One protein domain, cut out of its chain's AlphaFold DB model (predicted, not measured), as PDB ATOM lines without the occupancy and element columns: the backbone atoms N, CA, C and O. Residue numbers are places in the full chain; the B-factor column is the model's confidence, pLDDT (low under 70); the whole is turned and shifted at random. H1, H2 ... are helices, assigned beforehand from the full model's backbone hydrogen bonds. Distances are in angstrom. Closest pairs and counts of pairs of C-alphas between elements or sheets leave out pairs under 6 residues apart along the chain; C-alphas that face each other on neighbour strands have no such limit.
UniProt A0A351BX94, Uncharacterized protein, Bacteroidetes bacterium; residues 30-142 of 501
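Overview. This is residues 30 to 142 of the 501 residues of an uncharacterized protein of Bacteroidetes bacterium (UniProt A0A351BX94). The model shows little regular structure: a body mostly of loops, with H3 and H4 side by side as a helical hairpin and H2 set away from the other helices. The 113 printed residues hold four named helices, H1 to H4 in order, and no named strand; the class is all helix, with 31 residues in named elements. The whole is compact, radius of gyration of the C-alphas 12.8 A, spanning 40 by 33 by 27 A.

Along the chain. H1, residues 43 to 49, begins at C-alpha 43 (-46.537, -6.392, -4.309) and is 9.9 A long. H2, residues 80 to 85, is 8.5 A long, and H3, residues 102 to 107, 8.7 A. H4, residues 129 to 140, is 16.3 A long and ends at C-alpha 140 (-46.196, 7.296, 5.752).

Arrangement. H4, with residues 132 to 136 alone, touches H3 at a shallow tilt of 14 degrees, opposite ways; their closest C-alphas, Tyr 104 and Lys 136, are 6.4 A apart. H1 and H4 only just touch, with 3 pairs of C-alphas within 8 A, through residues 131 to 135 of H4 alone; the closest C-alphas, Ile 45 and Ile 135, are 6.8 A apart. H2 touches no helix. Every O i to N i+4 pair is within hydrogen-bond range in H2, H3 and H4, and 2 of 3 in H1.

Size, cuts and confidence. The printed part has no cut, and the three links are long. The C-alphas farthest apart, Asp 37 and Leu 112, are 40.3 A apart. Of the printed residues 35 have pLDDT under 70, among them 54 to 74 and 119 to 126.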
ATOM      1  N   ASP A  30     -41.416 -19.655   6.618       63.28
ATOM      2  CA  ASP A  30     -42.762 -19.115   6.385       63.28
ATOM      3  C   ASP A  30     -42.721 -17.863   5.503       63.28
ATOM      4  O   ASP A  30     -41.864 -16.987   5.667       63.28
ATOM      5  N   PHE A  31     -43.713 -17.753   4.626       74.94
ATOM      6  CA  PHE A  31     -43.939 -16.618   3.736       74.94
ATOM      7  C   PHE A  31     -45.278 -15.948   4.051       74.94
ATOM      8  O   PHE A  31     -46.113 -16.493   4.779       74.94
ATOM      9  N   VAL A  32     -45.486 -14.753   3.495       73.00
ATOM     10  CA  VAL A  32     -46.787 -14.083   3.526       73.00
ATOM     11  C   VAL A  32     -47.833 -15.055   2.981       73.00
ATOM     12  O   VAL A  32     -47.616 -15.749   1.984       73.00
ATOM     13  N   ASN A  33     -48.965 -15.142   3.671       73.31
ATOM     14  CA  ASN A  33     -50.034 -16.052   3.316       73.31
ATOM     15  C   ASN A  33     -50.597 -15.671   1.940       73.31
ATOM     16  O   ASN A  33     -51.081 -14.565   1.723       73.31
ATOM     17  N   ASN A  34     -50.559 -16.624   1.014       66.75
ATOM     18  CA  ASN A  34     -51.003 -16.420  -0.362       66.75
ATOM     19  C   ASN A  34     -52.482 -16.761  -0.588       66.75
ATOM     20  O   ASN A  34     -52.939 -16.753  -1.735       66.75
ATOM     21  N   ASN A  35     -53.238 -17.043   0.481       72.88
ATOM     22  CA  ASN A  35     -54.675 -17.285   0.410       72.88
ATOM     23  C   ASN A  35     -55.379 -16.104  -0.303       72.88
ATOM     24  O   ASN A  35     -55.184 -14.953   0.085       72.88
ATOM     25  N   PRO A  36     -56.167 -16.350  -1.367       66.56
ATOM     26  CA  PRO A  36     -56.869 -15.289  -2.089       66.56
ATOM     27  C   PRO A  36     -57.905 -14.538  -1.241       66.56
ATOM     28  O   PRO A  36     -58.235 -13.407  -1.586       66.56
ATOM     29  N   ASP A  37     -58.378 -15.129  -0.143       73.81
ATOM     30  CA  ASP A  37     -59.461 -14.586   0.684       73.81
ATOM     31  C   ASP A  37     -58.982 -13.618   1.784       73.81
ATOM     32  O   ASP A  37     -59.792 -13.127   2.572       73.81
ATOM     33  N   ILE A  38     -57.675 -13.338   1.874       80.94
ATOM     34  CA  ILE A  38     -57.116 -12.408   2.869       80.94
ATOM     35  C   ILE A  38     -56.751 -11.062   2.239       80.94
ATOM     36  O   ILE A  38     -56.439 -10.966   1.052       80.94
ATOM     37  N   VAL A  39     -56.715 -10.018   3.065       80.75
ATOM     38  CA  VAL A  39     -56.214  -8.703   2.649       80.75
ATOM     39  C   VAL A  39     -54.694  -8.778   2.474       80.75
ATOM     40  O   VAL A  39     -53.969  -9.131   3.408       80.75
ATOM     41  N   LYS A  40     -54.213  -8.460   1.269       88.38
ATOM     42  CA  LYS A  40     -52.802  -8.611   0.876       88.38
ATOM     43  C   LYS A  40     -51.998  -7.329   1.057       88.38
ATOM     44  O   LYS A  40     -52.541  -6.223   0.998       88.38
ATOM     45  N   PHE A  41     -50.687  -7.480   1.224       92.31
ATOM     46  CA  PHE A  41     -49.754  -6.361   1.105       92.31
ATOM     47  C   PHE A  41     -49.622  -5.926  -0.362       92.31
ATOM     48  O   PHE A  41     -49.846  -6.737  -1.259       92.31
ATOM     49  N   PRO A  42     -49.234  -4.669  -0.636       94.12
ATOM     50  CA  PRO A  42     -48.803  -4.276  -1.974       94.12
ATOM     51  C   PRO A  42     -47.639  -5.157  -2.468       94.12
ATOM     52  O   PRO A  42     -46.792  -5.524  -1.646       94.12
ATOM     53  N   PRO A  43     -47.550  -5.475  -3.776       91.81
ATOM     54  CA  PRO A  43     -46.537  -6.392  -4.309       91.81
ATOM     55  C   PRO A  43     -45.095  -6.041  -3.925       91.81
ATOM     56  O   PRO A  43     -44.292  -6.926  -3.644       91.81
ATOM     57  N   GLU A  44     -44.763  -4.752  -3.873       92.81
ATOM     58  CA  GLU A  44     -43.442  -4.255  -3.487       92.81
ATOM     59  C   GLU A  44     -43.109  -4.501  -2.007       92.81
ATOM     60  O   GLU A  44     -41.954  -4.759  -1.675       92.81
ATOM     61  N   ILE A  45     -44.110  -4.475  -1.124       93.31
ATOM     62  CA  ILE A  45     -43.952  -4.766   0.308       93.31
ATOM     63  C   ILE A  45     -43.919  -6.272   0.540       93.31
ATOM     64  O   ILE A  45     -43.074  -6.770   1.282       93.31
ATOM     65  N   GLU A  46     -44.796  -7.004  -0.142       90.12
ATOM     66  CA  GLU A  46     -44.832  -8.462  -0.092       90.12
ATOM     67  C   GLU A  46     -43.499  -9.068  -0.554       90.12
ATOM     68  O   GLU A  46     -42.965  -9.956   0.108       90.12
ATOM     69  N   ALA A  47     -42.906  -8.536  -1.630       89.06
ATOM     70  CA  ALA A  47     -41.593  -8.958  -2.112       89.06
ATOM     71  C   ALA A  47     -40.495  -8.776  -1.052       89.06
ATOM     72  O   ALA A  47     -39.639  -9.646  -0.893       89.06
ATOM     73  N   ILE A  48     -40.539  -7.678  -0.290       88.44
ATOM     74  CA  ILE A  48     -39.596  -7.437   0.803       88.44
ATOM     75  C   ILE A  48     -39.810  -8.452   1.934       88.44
ATOM     76  O   ILE A  48     -38.844  -9.080   2.373       88.44
ATOM     77  N   PHE A  49     -41.052  -8.661   2.382       86.62
ATOM     78  CA  PHE A  49     -41.346  -9.585   3.486       86.62
ATOM     79  C   PHE A  49     -41.123 -11.060   3.137       86.62
ATOM     80  O   PHE A  49     -40.809 -11.860   4.018       86.62
ATOM     81  N   ASN A  50     -41.193 -11.408   1.853       84.81
ATOM     82  CA  ASN A  50     -40.882 -12.741   1.338       84.81
ATOM     83  C   ASN A  50     -39.402 -12.932   0.974       84.81
ATOM     84  O   ASN A  50     -39.046 -13.952   0.383       84.81
ATOM     85  N   THR A  51     -38.520 -11.985   1.312       80.38
ATOM     86  CA  THR A  51     -37.084 -12.143   1.049       80.38
ATOM     87  C   THR A  51     -36.535 -13.341   1.840       80.38
ATOM     88  O   THR A  51     -36.676 -13.370   3.065       80.38
ATOM     89  N   PRO A  52     -35.882 -14.324   1.189       72.75
ATOM     90  CA  PRO A  52     -35.372 -15.497   1.884       72.75
ATOM     91  C   PRO A  52     -34.328 -15.166   2.955       72.75
ATOM     92  O   PRO A  52     -33.403 -14.379   2.708       72.75
ATOM     93  N   VAL A  53     -34.450 -15.806   4.120       70.88
ATOM     94  CA  VAL A  53     -33.441 -15.730   5.182       70.88
ATOM     95  C   VAL A  53     -32.262 -16.604   4.770       70.88
ATOM     96  O   VAL A  53     -32.401 -17.807   4.560       70.88
ATOM     97  N   THR A  54     -31.078 -16.009   4.647       67.75
ATOM     98  CA  THR A  54     -29.838 -16.736   4.328       67.75
ATOM     99  C   THR A  54     -28.750 -16.401   5.342       67.75
ATOM    100  O   THR A  54     -28.857 -15.419   6.073       67.75
ATOM    101  N   SER A  55     -27.650 -17.160   5.355       63.53
ATOM    102  CA  SER A  55     -26.500 -16.881   6.233       63.53
ATOM    103  C   SER A  55     -25.891 -15.483   6.041       63.53
ATOM    104  O   SER A  55     -25.208 -14.994   6.935       63.53
ATOM    105  N   ASN A  56     -26.138 -14.844   4.890       58.81
ATOM    106  CA  ASN A  56     -25.662 -13.500   4.549       58.81
ATOM    107  C   ASN A  56     -26.792 -12.453   4.528       58.81
ATOM    108  O   ASN A  56     -26.538 -11.294   4.214       58.81
ATOM    109  N   ASN A  57     -28.032 -12.861   4.815       60.50
ATOM    110  CA  ASN A  57     -29.222 -12.017   4.762       60.50
ATOM    111  C   ASN A  57     -30.227 -12.487   5.818       60.50
ATOM    112  O   ASN A  57     -31.163 -13.226   5.514       60.50
ATOM    113  N   ILE A  58     -29.992 -12.104   7.071       63.03
ATOM    114  CA  ILE A  58     -30.901 -12.388   8.180       63.03
ATOM    115  C   ILE A  58     -31.781 -11.147   8.346       63.03
ATOM    116  O   ILE A  58     -31.313 -10.100   8.787       63.03
ATOM    117  N   THR A  59     -33.044 -11.235   7.933       65.25
ATOM    118  CA  THR A  59     -33.971 -10.096   7.922       65.25
ATOM    119  C   THR A  59     -35.013 -10.243   9.037       65.25
ATOM    120  O   THR A  59     -35.668 -11.275   9.164       65.25
ATOM    121  N   CYS A  60     -35.209  -9.193   9.846       68.25
ATOM    122  CA  CYS A  60     -36.288  -9.109  10.853       68.25
ATOM    123  C   CYS A  60     -37.665  -8.781  10.247       68.25
ATOM    124  O   CYS A  60     -38.581  -8.354  10.942       68.25
ATOM    125  N   SER A  61     -37.808  -8.934   8.933       66.88
ATOM    126  CA  SER A  61     -39.003  -8.560   8.182       66.88
ATOM    127  C   SER A  61     -39.698  -9.773   7.567       66.88
ATOM    128  O   SER A  61     -40.434  -9.607   6.602       66.88
ATOM    129  N   THR A  62     -39.442 -10.985   8.069       63.41
ATOM    130  CA  THR A  62     -39.996 -12.229   7.512       63.41
ATOM    131  C   THR A  62     -41.021 -12.867   8.454       63.41
ATOM    132  O   THR A  62     -40.845 -12.823   9.676       63.41
ATOM    133  N   PRO A  63     -42.086 -13.499   7.923       59.88
ATOM    134  CA  PRO A  63     -43.084 -14.199   8.735       59.88
ATOM    135  C   PRO A  63     -42.536 -15.389   9.531       59.88
ATOM    136  O   PRO A  63     -43.121 -15.743  10.545       59.88
ATOM    137  N   SER A  64     -41.394 -15.968   9.153       59.06
ATOM    138  CA  SER A  64     -40.816 -17.150   9.823       59.06
ATOM    139  C   SER A  64     -40.438 -16.910  11.287       59.06
ATOM    140  O   SER A  64     -40.476 -17.828  12.103       59.06
ATOM    141  N   CYS A  65     -40.108 -15.666  11.641       62.00
ATOM    142  CA  CYS A  65     -39.850 -15.245  13.023       62.00
ATOM    143  C   CYS A  65     -40.990 -14.395  13.616       62.00
ATOM    144  O   CYS A  65     -40.945 -14.062  14.802       62.00
ATOM    145  N   HIS A  66     -41.982 -14.041  12.790       68.75
ATOM    146  CA  HIS A  66     -43.087 -13.119  13.079       68.75
ATOM    147  C   HIS A  66     -44.401 -13.671  12.501       68.75
ATOM    148  O   HIS A  66     -45.109 -13.008  11.738       68.75
ATOM    149  N   GLY A  67     -44.670 -14.935  12.830       59.50
ATOM    150  CA  GLY A  67     -45.745 -15.766  12.291       59.50
ATOM    151  C   GLY A  67     -46.870 -16.005  13.298       59.50
ATOM    152  O   GLY A  67     -46.878 -15.448  14.399       59.50
ATOM    153  N   ASN A  68     -47.825 -16.876  12.954       63.44
ATOM    154  CA  ASN A  68     -48.912 -17.257  13.872       63.44
ATOM    155  C   ASN A  68     -48.413 -18.061  15.081       63.44
ATOM    156  O   ASN A  68     -49.011 -17.981  16.148       63.44
ATOM    157  N   GLU A  69     -47.335 -18.826  14.908       53.81
ATOM    158  CA  GLU A  69     -46.757 -19.668  15.962       53.81
ATOM    159  C   GLU A  69     -45.669 -18.933  16.760       53.81
ATOM    160  O   GLU A  69     -45.466 -19.222  17.934       53.81
ATOM    161  N   ASN A  70     -45.029 -17.924  16.154       56.28
ATOM    162  CA  ASN A  70     -43.972 -17.105  16.750       56.28
ATOM    163  C   ASN A  70     -44.250 -15.612  16.503       56.28
ATOM    164  O   ASN A  70     -43.661 -15.000  15.620       56.28
ATOM    165  N   SER A  71     -45.153 -15.003  17.279       56.34
ATOM    166  CA  SER A  71     -45.465 -13.557  17.213       56.34
ATOM    167  C   SER A  71     -44.526 -12.703  18.085       56.34
ATOM    168  O   SER A  71     -44.950 -11.768  18.785       56.34
ATOM    169  N   SER A  72     -43.245 -13.074  18.090       54.22
ATOM    170  CA  SER A  72     -42.194 -12.430  18.879       54.22
ATOM    171  C   SER A  72     -42.099 -10.939  18.542       54.22
ATOM    172  O   SER A  72     -42.243 -10.541  17.385       54.22
ATOM    173  N   SER A  73     -41.856 -10.108  19.558       53.91
ATOM    174  CA  SER A  73     -41.629  -8.661  19.412       53.91
ATOM    175  C   SER A  73     -42.781  -7.847  18.798       53.91
ATOM    176  O   SER A  73     -42.526  -6.859  18.133       53.91
ATOM    177  N   GLY A  74     -44.054  -8.207  18.983       58.56
ATOM    178  CA  GLY A  74     -45.156  -7.321  18.538       58.56
ATOM    179  C   GLY A  74     -45.574  -7.491  17.086       58.56
ATOM    180  O   GLY A  74     -46.499  -6.815  16.641       58.56
ATOM    181  N   MET A  75     -44.911  -8.379  16.346       70.88
ATOM    182  CA  MET A  75     -45.037  -8.444  14.897       70.88
ATOM    183  C   MET A  75     -45.731  -9.724  14.443       70.88
ATOM    184  O   MET A  75     -45.428 -10.820  14.916       70.88
ATOM    185  N   ASN A  76     -46.653  -9.565  13.498       76.00
ATOM    186  CA  ASN A  76     -47.232 -10.660  12.735       76.00
ATOM    187  C   ASN A  76     -47.313 -10.232  11.266       76.00
ATOM    188  O   ASN A  76     -48.136  -9.395  10.905       76.00
ATOM    189  N   LEU A  77     -46.420 -10.772  10.440       80.69
ATOM    190  CA  LEU A  77     -46.256 -10.389   9.033       80.69
ATOM    191  C   LEU A  77     -46.947 -11.364   8.070       80.69
ATOM    192  O   LEU A  77     -46.767 -11.261   6.862       80.69
ATOM    193  N   VAL A  78     -47.739 -12.308   8.591       79.00
ATOM    194  CA  VAL A  78     -48.387 -13.359   7.787       79.00
ATOM    195  C   VAL A  78     -49.373 -12.771   6.782       79.00
ATOM    196  O   VAL A  78     -49.512 -13.299   5.686       79.00
ATOM    197  N   ASP A  79     -50.064 -11.693   7.138       84.44
ATOM    198  CA  ASP A  79     -50.978 -10.981   6.250       84.44
ATOM    199  C   ASP A  79     -51.104  -9.511   6.665       84.44
ATOM    200  O   ASP A  79     -50.681  -9.114   7.758       84.44
ATOM    201  N   TRP A  80     -51.679  -8.690   5.783       90.50
ATOM    202  CA  TRP A  80     -51.777  -7.251   6.015       90.50
ATOM    203  C   TRP A  80     -52.609  -6.925   7.257       90.50
ATOM    204  O   TRP A  80     -52.252  -6.042   8.039       90.50
ATOM    205  N   GLN A  81     -53.701  -7.656   7.485       87.06
ATOM    206  CA  GLN A  81     -54.619  -7.372   8.583       87.06
ATOM    207  C   GLN A  81     -53.972  -7.653   9.942       87.06
ATOM    208  O   GLN A  81     -54.146  -6.869  10.880       87.06
ATOM    209  N   LYS A  82     -53.216  -8.747  10.058       85.00
ATOM    210  CA  LYS A  82     -52.438  -9.080  11.256       85.00
ATOM    211  C   LYS A  82     -51.286  -8.114  11.468       85.00
ATOM    212  O   LYS A  82     -51.080  -7.687  12.597       85.00
ATOM    213  N   ALA A  83     -50.619  -7.690  10.399       86.19
ATOM    214  CA  ALA A  83     -49.575  -6.678  10.481       86.19
ATOM    215  C   ALA A  83     -50.097  -5.351  11.038       86.19
ATOM    216  O   ALA A  83     -49.522  -4.791  11.970       86.19
ATOM    217  N   ILE A  84     -51.229  -4.874  10.521       87.81
ATOM    218  CA  ILE A  84     -51.898  -3.680  11.042       87.81
ATOM    219  C   ILE A  84     -52.330  -3.872  12.493       87.81
ATOM    220  O   ILE A  84     -52.127  -2.988  13.322       87.81
ATOM    221  N   ASN A  85     -52.910  -5.024  12.819       78.81
ATOM    222  CA  ASN A  85     -53.334  -5.322  14.180       78.81
ATOM    223  C   ASN A  85     -52.148  -5.475  15.149       78.81
ATOM    224  O   ASN A  85     -52.342  -5.319  16.351       78.81
ATOM    225  N   GLY A  86     -50.942  -5.748  14.650       76.31
ATOM    226  CA  GLY A  86     -49.801  -6.132  15.472       76.31
ATOM    227  C   GLY A  86     -50.052  -7.454  16.202       76.31
ATOM    228  O   GLY A  86     -50.882  -8.273  15.795       76.31
ATOM    229  N   SER A  87     -49.350  -7.657  17.313       65.56
ATOM    230  CA  SER A  87     -49.599  -8.772  18.230       65.56
ATOM    231  C   SER A  87     -49.918  -8.269  19.637       65.56
ATOM    232  O   SER A  87     -49.994  -7.063  19.880       65.56
ATOM    233  N   ASP A  88     -50.105  -9.183  20.589       59.97
ATOM    234  CA  ASP A  88     -50.328  -8.814  21.992       59.97
ATOM    235  C   ASP A  88     -49.188  -7.940  22.547       59.97
ATOM    236  O   ASP A  88     -49.403  -7.141  23.459       59.97
ATOM    237  N   ASN A  89     -47.996  -8.036  21.955       58.66
ATOM    238  CA  ASN A  89     -46.794  -7.297  22.328       58.66
ATOM    239  C   ASN A  89     -46.772  -5.823  21.852       58.66
ATOM    240  O   ASN A  89     -45.819  -5.122  22.184       58.66
ATOM    241  N   GLY A  90     -47.790  -5.335  21.127       70.69
ATOM    242  CA  GLY A  90     -47.961  -3.910  20.808       70.69
ATOM    243  C   GLY A  90     -48.346  -3.611  19.354       70.69
ATOM    244  O   GLY A  90     -48.516  -4.508  18.530       70.69
ATOM    245  N   THR A  91     -48.487  -2.321  19.030       82.69
ATOM    246  CA  THR A  91     -48.708  -1.868  17.648       82.69
ATOM    247  C   THR A  91     -47.438  -2.033  16.825       82.69
ATOM    248  O   THR A  91     -46.406  -1.454  17.151       82.69
ATOM    249  N   MET A  92     -47.540  -2.741  15.701       86.38
ATOM    250  CA  MET A  92     -46.431  -2.876  14.759       86.38
ATOM    251  C   MET A  92     -46.337  -1.694  13.782       86.38
ATOM    252  O   MET A  92     -45.255  -1.156  13.542       86.38
ATOM    253  N   ILE A  93     -47.478  -1.297  13.215       92.00
ATOM    254  CA  ILE A  93     -47.593  -0.254  12.193       92.00
ATOM    255  C   ILE A  93     -48.536   0.831  12.705       92.00
ATOM    256  O   ILE A  93     -49.675   0.545  13.069       92.00
ATOM    257  N   ILE A  94     -48.078   2.080  12.677       93.75
ATOM    258  CA  ILE A  94     -48.888   3.272  12.922       93.75
ATOM    259  C   ILE A  94     -49.133   3.925  11.554       93.75
ATOM    260  O   ILE A  94     -48.232   4.584  11.028       93.75
ATOM    261  N   PRO A  95     -50.317   3.743  10.937       94.38
ATOM    262  CA  PRO A  95     -50.610   4.337   9.639       94.38
ATOM    263  C   PRO A  95     -50.341   5.844   9.629       94.38
ATOM    264  O   PRO A  95     -50.702   6.549  10.573       94.38
ATOM    265  N   TYR A  96     -49.729   6.310   8.538       95.69
ATOM    266  CA  TYR A  96     -49.279   7.686   8.315       95.69
ATOM    267  C   TYR A  96     -48.098   8.153   9.174       95.69
ATOM    268  O   TYR A  96     -47.756   9.335   9.152       95.69
ATOM    269  N   ASN A  97     -47.454   7.251   9.918       95.50
ATOM    270  CA  ASN A  97     -46.232   7.562  10.646       95.50
ATOM    271  C   ASN A  97     -45.268   6.369  10.639       95.50
ATOM    272  O   ASN A  97     -45.206   5.566  11.573       95.50
ATOM    273  N   GLY A  98     -44.498   6.252   9.559       94.69
ATOM    274  CA  GLY A  98     -43.467   5.234   9.409       94.69
ATOM    275  C   GLY A  98     -42.318   5.431  10.388       94.69
ATOM    276  O   GLY A  98     -41.832   4.455  10.939       94.69
ATOM    277  N   PHE A  99     -41.929   6.680  10.666       94.31
ATOM    278  CA  PHE A  99     -40.771   6.996  11.513       94.31
ATOM    279  C   PHE A  99     -40.877   6.430  12.939       94.31
ATOM    280  O   PHE A  99     -39.889   5.933  13.469       94.31
ATOM    281  N   TRP A 100     -42.065   6.477  13.549       93.56
ATOM    282  CA  TRP A 100     -42.307   5.963  14.904       93.56
ATOM    283  C   TRP A 100     -43.015   4.606  14.940       93.56
ATOM    284  O   TRP A 100     -43.352   4.119  16.018       93.56
ATOM    285  N   SER A 101     -43.254   3.983  13.784       92.50
ATOM    286  CA  SER A 101     -43.794   2.625  13.745       92.50
ATOM    287  C   SER A 101     -42.758   1.623  14.253       92.50
ATOM    288  O   SER A 101     -41.597   1.668  13.844       92.50
ATOM    289  N   HIS A 102     -43.187   0.673  15.088       88.19
ATOM    290  CA  HIS A 102     -42.302  -0.358  15.634       88.19
ATOM    291  C   HIS A 102     -41.577  -1.139  14.531       88.19
ATOM    292  O   HIS A 102     -40.374  -1.371  14.638       88.19
ATOM    293  N   LEU A 103     -42.277  -1.464  13.433       88.38
ATOM    294  CA  LEU A 103     -41.677  -2.136  12.277       88.38
ATOM    295  C   LEU A 103     -40.454  -1.381  11.747       88.38
ATOM    296  O   LEU A 103     -39.424  -2.000  11.506       88.38
ATOM    297  N   TYR A 104     -40.546  -0.053  11.602       89.62
ATOM    298  CA  TYR A 104     -39.414   0.759  11.160       89.62
ATOM    299  C   TYR A 104     -38.262   0.678  12.158       89.62
ATOM    300  O   TYR A 104     -37.146   0.394  11.749       89.62
ATOM    301  N   GLY A 105     -38.533   0.838  13.457       86.38
ATOM    302  CA  GLY A 105     -37.502   0.727  14.493       86.38
ATOM    303  C   GLY A 105     -36.801  -0.635  14.512       86.38
ATOM    304  O   GLY A 105     -35.607  -0.704  14.782       86.38
ATOM    305  N   VAL A 106     -37.516  -1.718  14.200       83.00
ATOM    306  CA  VAL A 106     -36.953  -3.076  14.148       83.00
ATOM    307  C   VAL A 106     -36.100  -3.313  12.903       83.00
ATOM    308  O   VAL A 106     -35.070  -3.979  12.996       83.00
ATOM    309  N   VAL A 107     -36.512  -2.800  11.740       83.25
ATOM    310  CA  VAL A 107     -35.785  -3.026  10.476       83.25
ATOM    311  C   VAL A 107     -34.711  -1.968  10.198       83.25
ATOM    312  O   VAL A 107     -33.798  -2.217   9.413       83.25
ATOM    313  N   ASN A 108     -34.805  -0.793  10.825       84.88
ATOM    314  CA  ASN A 108     -33.818   0.274  10.726       84.88
ATOM    315  C   ASN A 108     -32.586  -0.047  11.579       84.88
ATOM    316  O   ASN A 108     -32.692  -0.434  12.738       84.88
ATOM    317  N   ASN A 109     -31.404   0.182  11.016       80.19
ATOM    318  CA  ASN A 109     -30.121   0.011  11.698       80.19
ATOM    319  C   ASN A 109     -29.297   1.306  11.756       80.19
ATOM    320  O   ASN A 109     -28.203   1.304  12.321       80.19
ATOM    321  N   ASP A 110     -29.811   2.400  11.193       83.62
ATOM    322  CA  ASP A 110     -29.151   3.695  11.195       83.62
ATOM    323  C   ASP A 110     -29.802   4.608  12.239       83.62
ATOM    324  O   ASP A 110     -30.887   5.168  12.047       83.62
ATOM    325  N   THR A 111     -29.105   4.777  13.363       83.44
ATOM    326  CA  THR A 111     -29.523   5.667  14.452       83.44
ATOM    327  C   THR A 111     -29.512   7.148  14.062       83.44
ATOM    328  O   THR A 111     -30.095   7.961  14.777       83.44
ATOM    329  N   LEU A 112     -28.832   7.517  12.966       84.12
ATOM    330  CA  LEU A 112     -28.867   8.871  12.408       84.12
ATOM    331  C   LEU A 112     -30.102   9.080  11.526       84.12
ATOM    332  O   LEU A 112     -30.613  10.198  11.461       84.12
ATOM    333  N   ALA A 113     -30.596   8.024  10.873       83.56
ATOM    334  CA  ALA A 113     -31.791   8.083  10.034       83.56
ATOM    335  C   ALA A 113     -33.094   8.094  10.849       83.56
ATOM    336  O   ALA A 113     -34.083   8.684  10.409       83.56
ATOM    337  N   GLY A 114     -33.109   7.470  12.029       87.62
ATOM    338  CA  GLY A 114     -34.294   7.437  12.881       87.62
ATOM    339  C   GLY A 114     -34.185   6.489  14.078       87.62
ATOM    340  O   GLY A 114     -33.083   6.083  14.455       87.62
ATOM    341  N   PRO A 115     -35.323   6.145  14.708       87.69
ATOM    342  CA  PRO A 115     -35.358   5.236  15.841       87.69
ATOM    343  C   PRO A 115     -34.847   3.843  15.462       87.69
ATOM    344  O   PRO A 115     -35.087   3.363  14.355       87.69
ATOM    345  N   VAL A 116     -34.162   3.195  16.404       85.50
ATOM    346  CA  VAL A 116     -33.708   1.802  16.300       85.50
ATOM    347  C   VAL A 116     -34.144   1.067  17.564       85.50
ATOM    348  O   VAL A 116     -33.852   1.501  18.683       85.50
ATOM    349  N   SER A 117     -34.865  -0.035  17.389       79.75
ATOM    350  CA  SER A 117     -35.363  -0.881  18.471       79.75
ATOM    351  C   SER A 117     -34.226  -1.707  19.064       79.75
ATOM    352  O   SER A 117     -33.410  -2.289  18.353       79.75
ATOM    353  N   ASN A 118     -34.187  -1.810  20.393       72.88
ATOM    354  CA  ASN A 118     -33.225  -2.677  21.068       72.88
ATOM    355  C   ASN A 118     -33.714  -4.133  21.026       72.88
ATOM    356  O   ASN A 118     -34.455  -4.577  21.906       72.88
ATOM    357  N   ILE A 119     -33.332  -4.847  19.970       69.00
ATOM    358  CA  ILE A 119     -33.642  -6.264  19.760       69.00
ATOM    359  C   ILE A 119     -32.401  -7.128  19.992       69.00
ATOM    360  O   ILE A 119     -31.271  -6.721  19.712       69.00
ATOM    361  N   ALA A 120     -32.606  -8.347  20.494       62.12
ATOM    362  CA  ALA A 120     -31.526  -9.320  20.609       62.12
ATOM    363  C   ALA A 120     -30.925  -9.605  19.220       62.12
ATOM    364  O   ALA A 120     -31.658  -9.740  18.241       62.12
ATOM    365  N   PHE A 121     -29.595  -9.713  19.139       62.91
ATOM    366  CA  PHE A 121     -28.869  -9.996  17.892       62.91
ATOM    367  C   PHE A 121     -29.044  -8.926  16.790       62.91
ATOM    368  O   PHE A 121     -28.969  -9.250  15.605       62.91
ATOM    369  N   SER A 122     -29.263  -7.655  17.149       60.88
ATOM    370  CA  SER A 122     -29.425  -6.528  16.205       60.88
ATOM    371  C   SER A 122     -28.301  -6.405  15.162       60.88
ATOM    372  O   SER A 122     -28.524  -5.950  14.045       60.88
ATOM    373  N   GLU A 123     -27.095  -6.877  15.480       59.31
ATOM    374  CA  GLU A 123     -25.932  -6.877  14.584       59.31
ATOM    375  C   GLU A 123     -26.097  -7.782  13.349       59.31
ATOM    376  O   GLU A 123     -25.429  -7.568  12.329       59.31
ATOM    377  N   TYR A 124     -26.980  -8.778  13.445       57.72
ATOM    378  CA  TYR A 124     -27.224  -9.790  12.419       57.72
ATOM    379  C   TYR A 124     -28.503  -9.517  11.625       57.72
ATOM    380  O   TYR A 124     -28.592  -9.936  10.478       57.72
ATOM    381  N   HIS A 125     -29.452  -8.773  12.191       61.84
ATOM    382  CA  HIS A 125     -30.752  -8.498  11.588       61.84
ATOM    383  C   HIS A 125     -30.713  -7.231  10.728       61.84
ATOM    384  O   HIS A 125     -31.021  -6.136  11.195       61.84
ATOM    385  N   LYS A 126     -30.278  -7.365   9.472       66.94
ATOM    386  CA  LYS A 126     -30.042  -6.231   8.564       66.94
ATOM    387  C   LYS A 126     -30.818  -6.424   7.270       66.94
ATOM    388  O   LYS A 126     -30.612  -7.403   6.563       66.94
ATOM    389  N   ILE A 127     -31.676  -5.462   6.953       77.75
ATOM    390  CA  ILE A 127     -32.276  -5.310   5.628       77.75
ATOM    391  C   ILE A 127     -31.566  -4.168   4.881       77.75
ATOM    392  O   ILE A 127     -30.991  -3.270   5.500       77.75
ATOM    393  N   ASP A 128     -31.586  -4.210   3.551       82.38
ATOM    394  CA  ASP A 128     -31.071  -3.138   2.700       82.38
ATOM    395  C   ASP A 128     -31.715  -1.766   3.044       82.38
ATOM    396  O   ASP A 128     -32.948  -1.684   3.131       82.38
ATOM    397  N   PRO A 129     -30.934  -0.676   3.214       85.62
ATOM    398  CA  PRO A 129     -31.460   0.658   3.530       85.62
ATOM    399  C   PRO A 129     -32.497   1.202   2.531       85.62
ATOM    400  O   PRO A 129     -33.393   1.969   2.908       85.62
ATOM    401  N   GLN A 130     -32.421   0.804   1.259       88.56
ATOM    402  CA  GLN A 130     -33.426   1.144   0.255       88.56
ATOM    403  C   GLN A 130     -34.767   0.485   0.588       88.56
ATOM    404  O   GLN A 130     -35.802   1.147   0.537       88.56
ATOM    405  N   ASN A 131     -34.758  -0.780   1.010       90.31
ATOM    406  CA  ASN A 131     -35.972  -1.482   1.427       90.31
ATOM    407  C   ASN A 131     -36.545  -0.917   2.737       90.31
ATOM    408  O   ASN A 131     -37.763  -0.786   2.851       90.31
ATOM    409  N   VAL A 132     -35.696  -0.500   3.689       89.88
ATOM    410  CA  VAL A 132     -36.142   0.257   4.881       89.88
ATOM    411  C   VAL A 132     -36.911   1.510   4.459       89.88
ATOM    412  O   VAL A 132     -37.993   1.792   4.979       89.88
ATOM    413  N   SER A 133     -36.376   2.241   3.479       92.44
ATOM    414  CA  SER A 133     -36.999   3.458   2.954       92.44
ATOM    415  C   SER A 133     -38.331   3.171   2.254       92.44
ATOM    416  O   SER A 133     -39.287   3.924   2.439       92.44
ATOM    417  N   VAL A 134     -38.428   2.071   1.497       95.25
ATOM    418  CA  VAL A 134     -39.684   1.627   0.866       95.25
ATOM    419  C   VAL A 134     -40.749   1.323   1.922       95.25
ATOM    420  O   VAL A 134     -41.855   1.857   1.827       95.25
ATOM    421  N   ILE A 135     -40.412   0.549   2.961       93.94
ATOM    422  CA  ILE A 135     -41.334   0.237   4.067       93.94
ATOM    423  C   ILE A 135     -41.794   1.522   4.759       93.94
ATOM    424  O   ILE A 135     -42.994   1.726   4.947       93.94
ATOM    425  N   LYS A 136     -40.860   2.416   5.110       95.06
ATOM    426  CA  LYS A 136     -41.191   3.679   5.781       95.06
ATOM    427  C   LYS A 136     -42.150   4.525   4.939       95.06
ATOM    428  O   LYS A 136     -43.176   4.965   5.452       95.06
ATOM    429  N   ASN A 137     -41.841   4.712   3.655       96.94
ATOM    430  CA  ASN A 137     -42.659   5.512   2.744       96.94
ATOM    431  C   ASN A 137     -44.059   4.915   2.551       96.94
ATOM    432  O   ASN A 137     -45.040   5.656   2.506       96.94
ATOM    433  N   TRP A 138     -44.168   3.588   2.477       97.38
ATOM    434  CA  TRP A 138     -45.459   2.905   2.430       97.38
ATOM    435  C   TRP A 138     -46.300   3.183   3.684       97.38
ATOM    436  O   TRP A 138     -47.485   3.510   3.573       97.38
ATOM    437  N   ILE A 139     -45.692   3.136   4.876       97.19
ATOM    438  CA  ILE A 139     -46.394   3.452   6.127       97.19
ATOM    439  C   ILE A 139     -46.799   4.928   6.187       97.19
ATOM    440  O   ILE A 139     -47.946   5.221   6.536       97.19
ATOM    441  N   ASP A 140     -45.913   5.852   5.802       96.75
ATOM    442  CA  ASP A 140     -46.196   7.296   5.752       96.75
ATOM    443  C   ASP A 140     -47.389   7.621   4.827       96.75
ATOM    444  O   ASP A 140     -48.140   8.564   5.070       96.75
ATOM    445  N   GLN A 141     -47.633   6.793   3.807       96.00
ATOM    446  CA  GLN A 141     -48.789   6.895   2.905       96.00
ATOM    447  C   GLN A 141     -50.055   6.179   3.419       96.00
ATOM    448  O   GLN A 141     -51.042   6.050   2.686       96.00
ATOM    449  N   GLY A 142     -50.048   5.736   4.678       94.62
ATOM    450  CA  GLY A 142     -51.176   5.093   5.354       94.62
ATOM    451  C   GLY A 142     -51.082   3.571   5.450       94.62
ATOM    452  O   GLY A 142     -52.066   2.951   5.844       94.62
TER     453      GLY A 142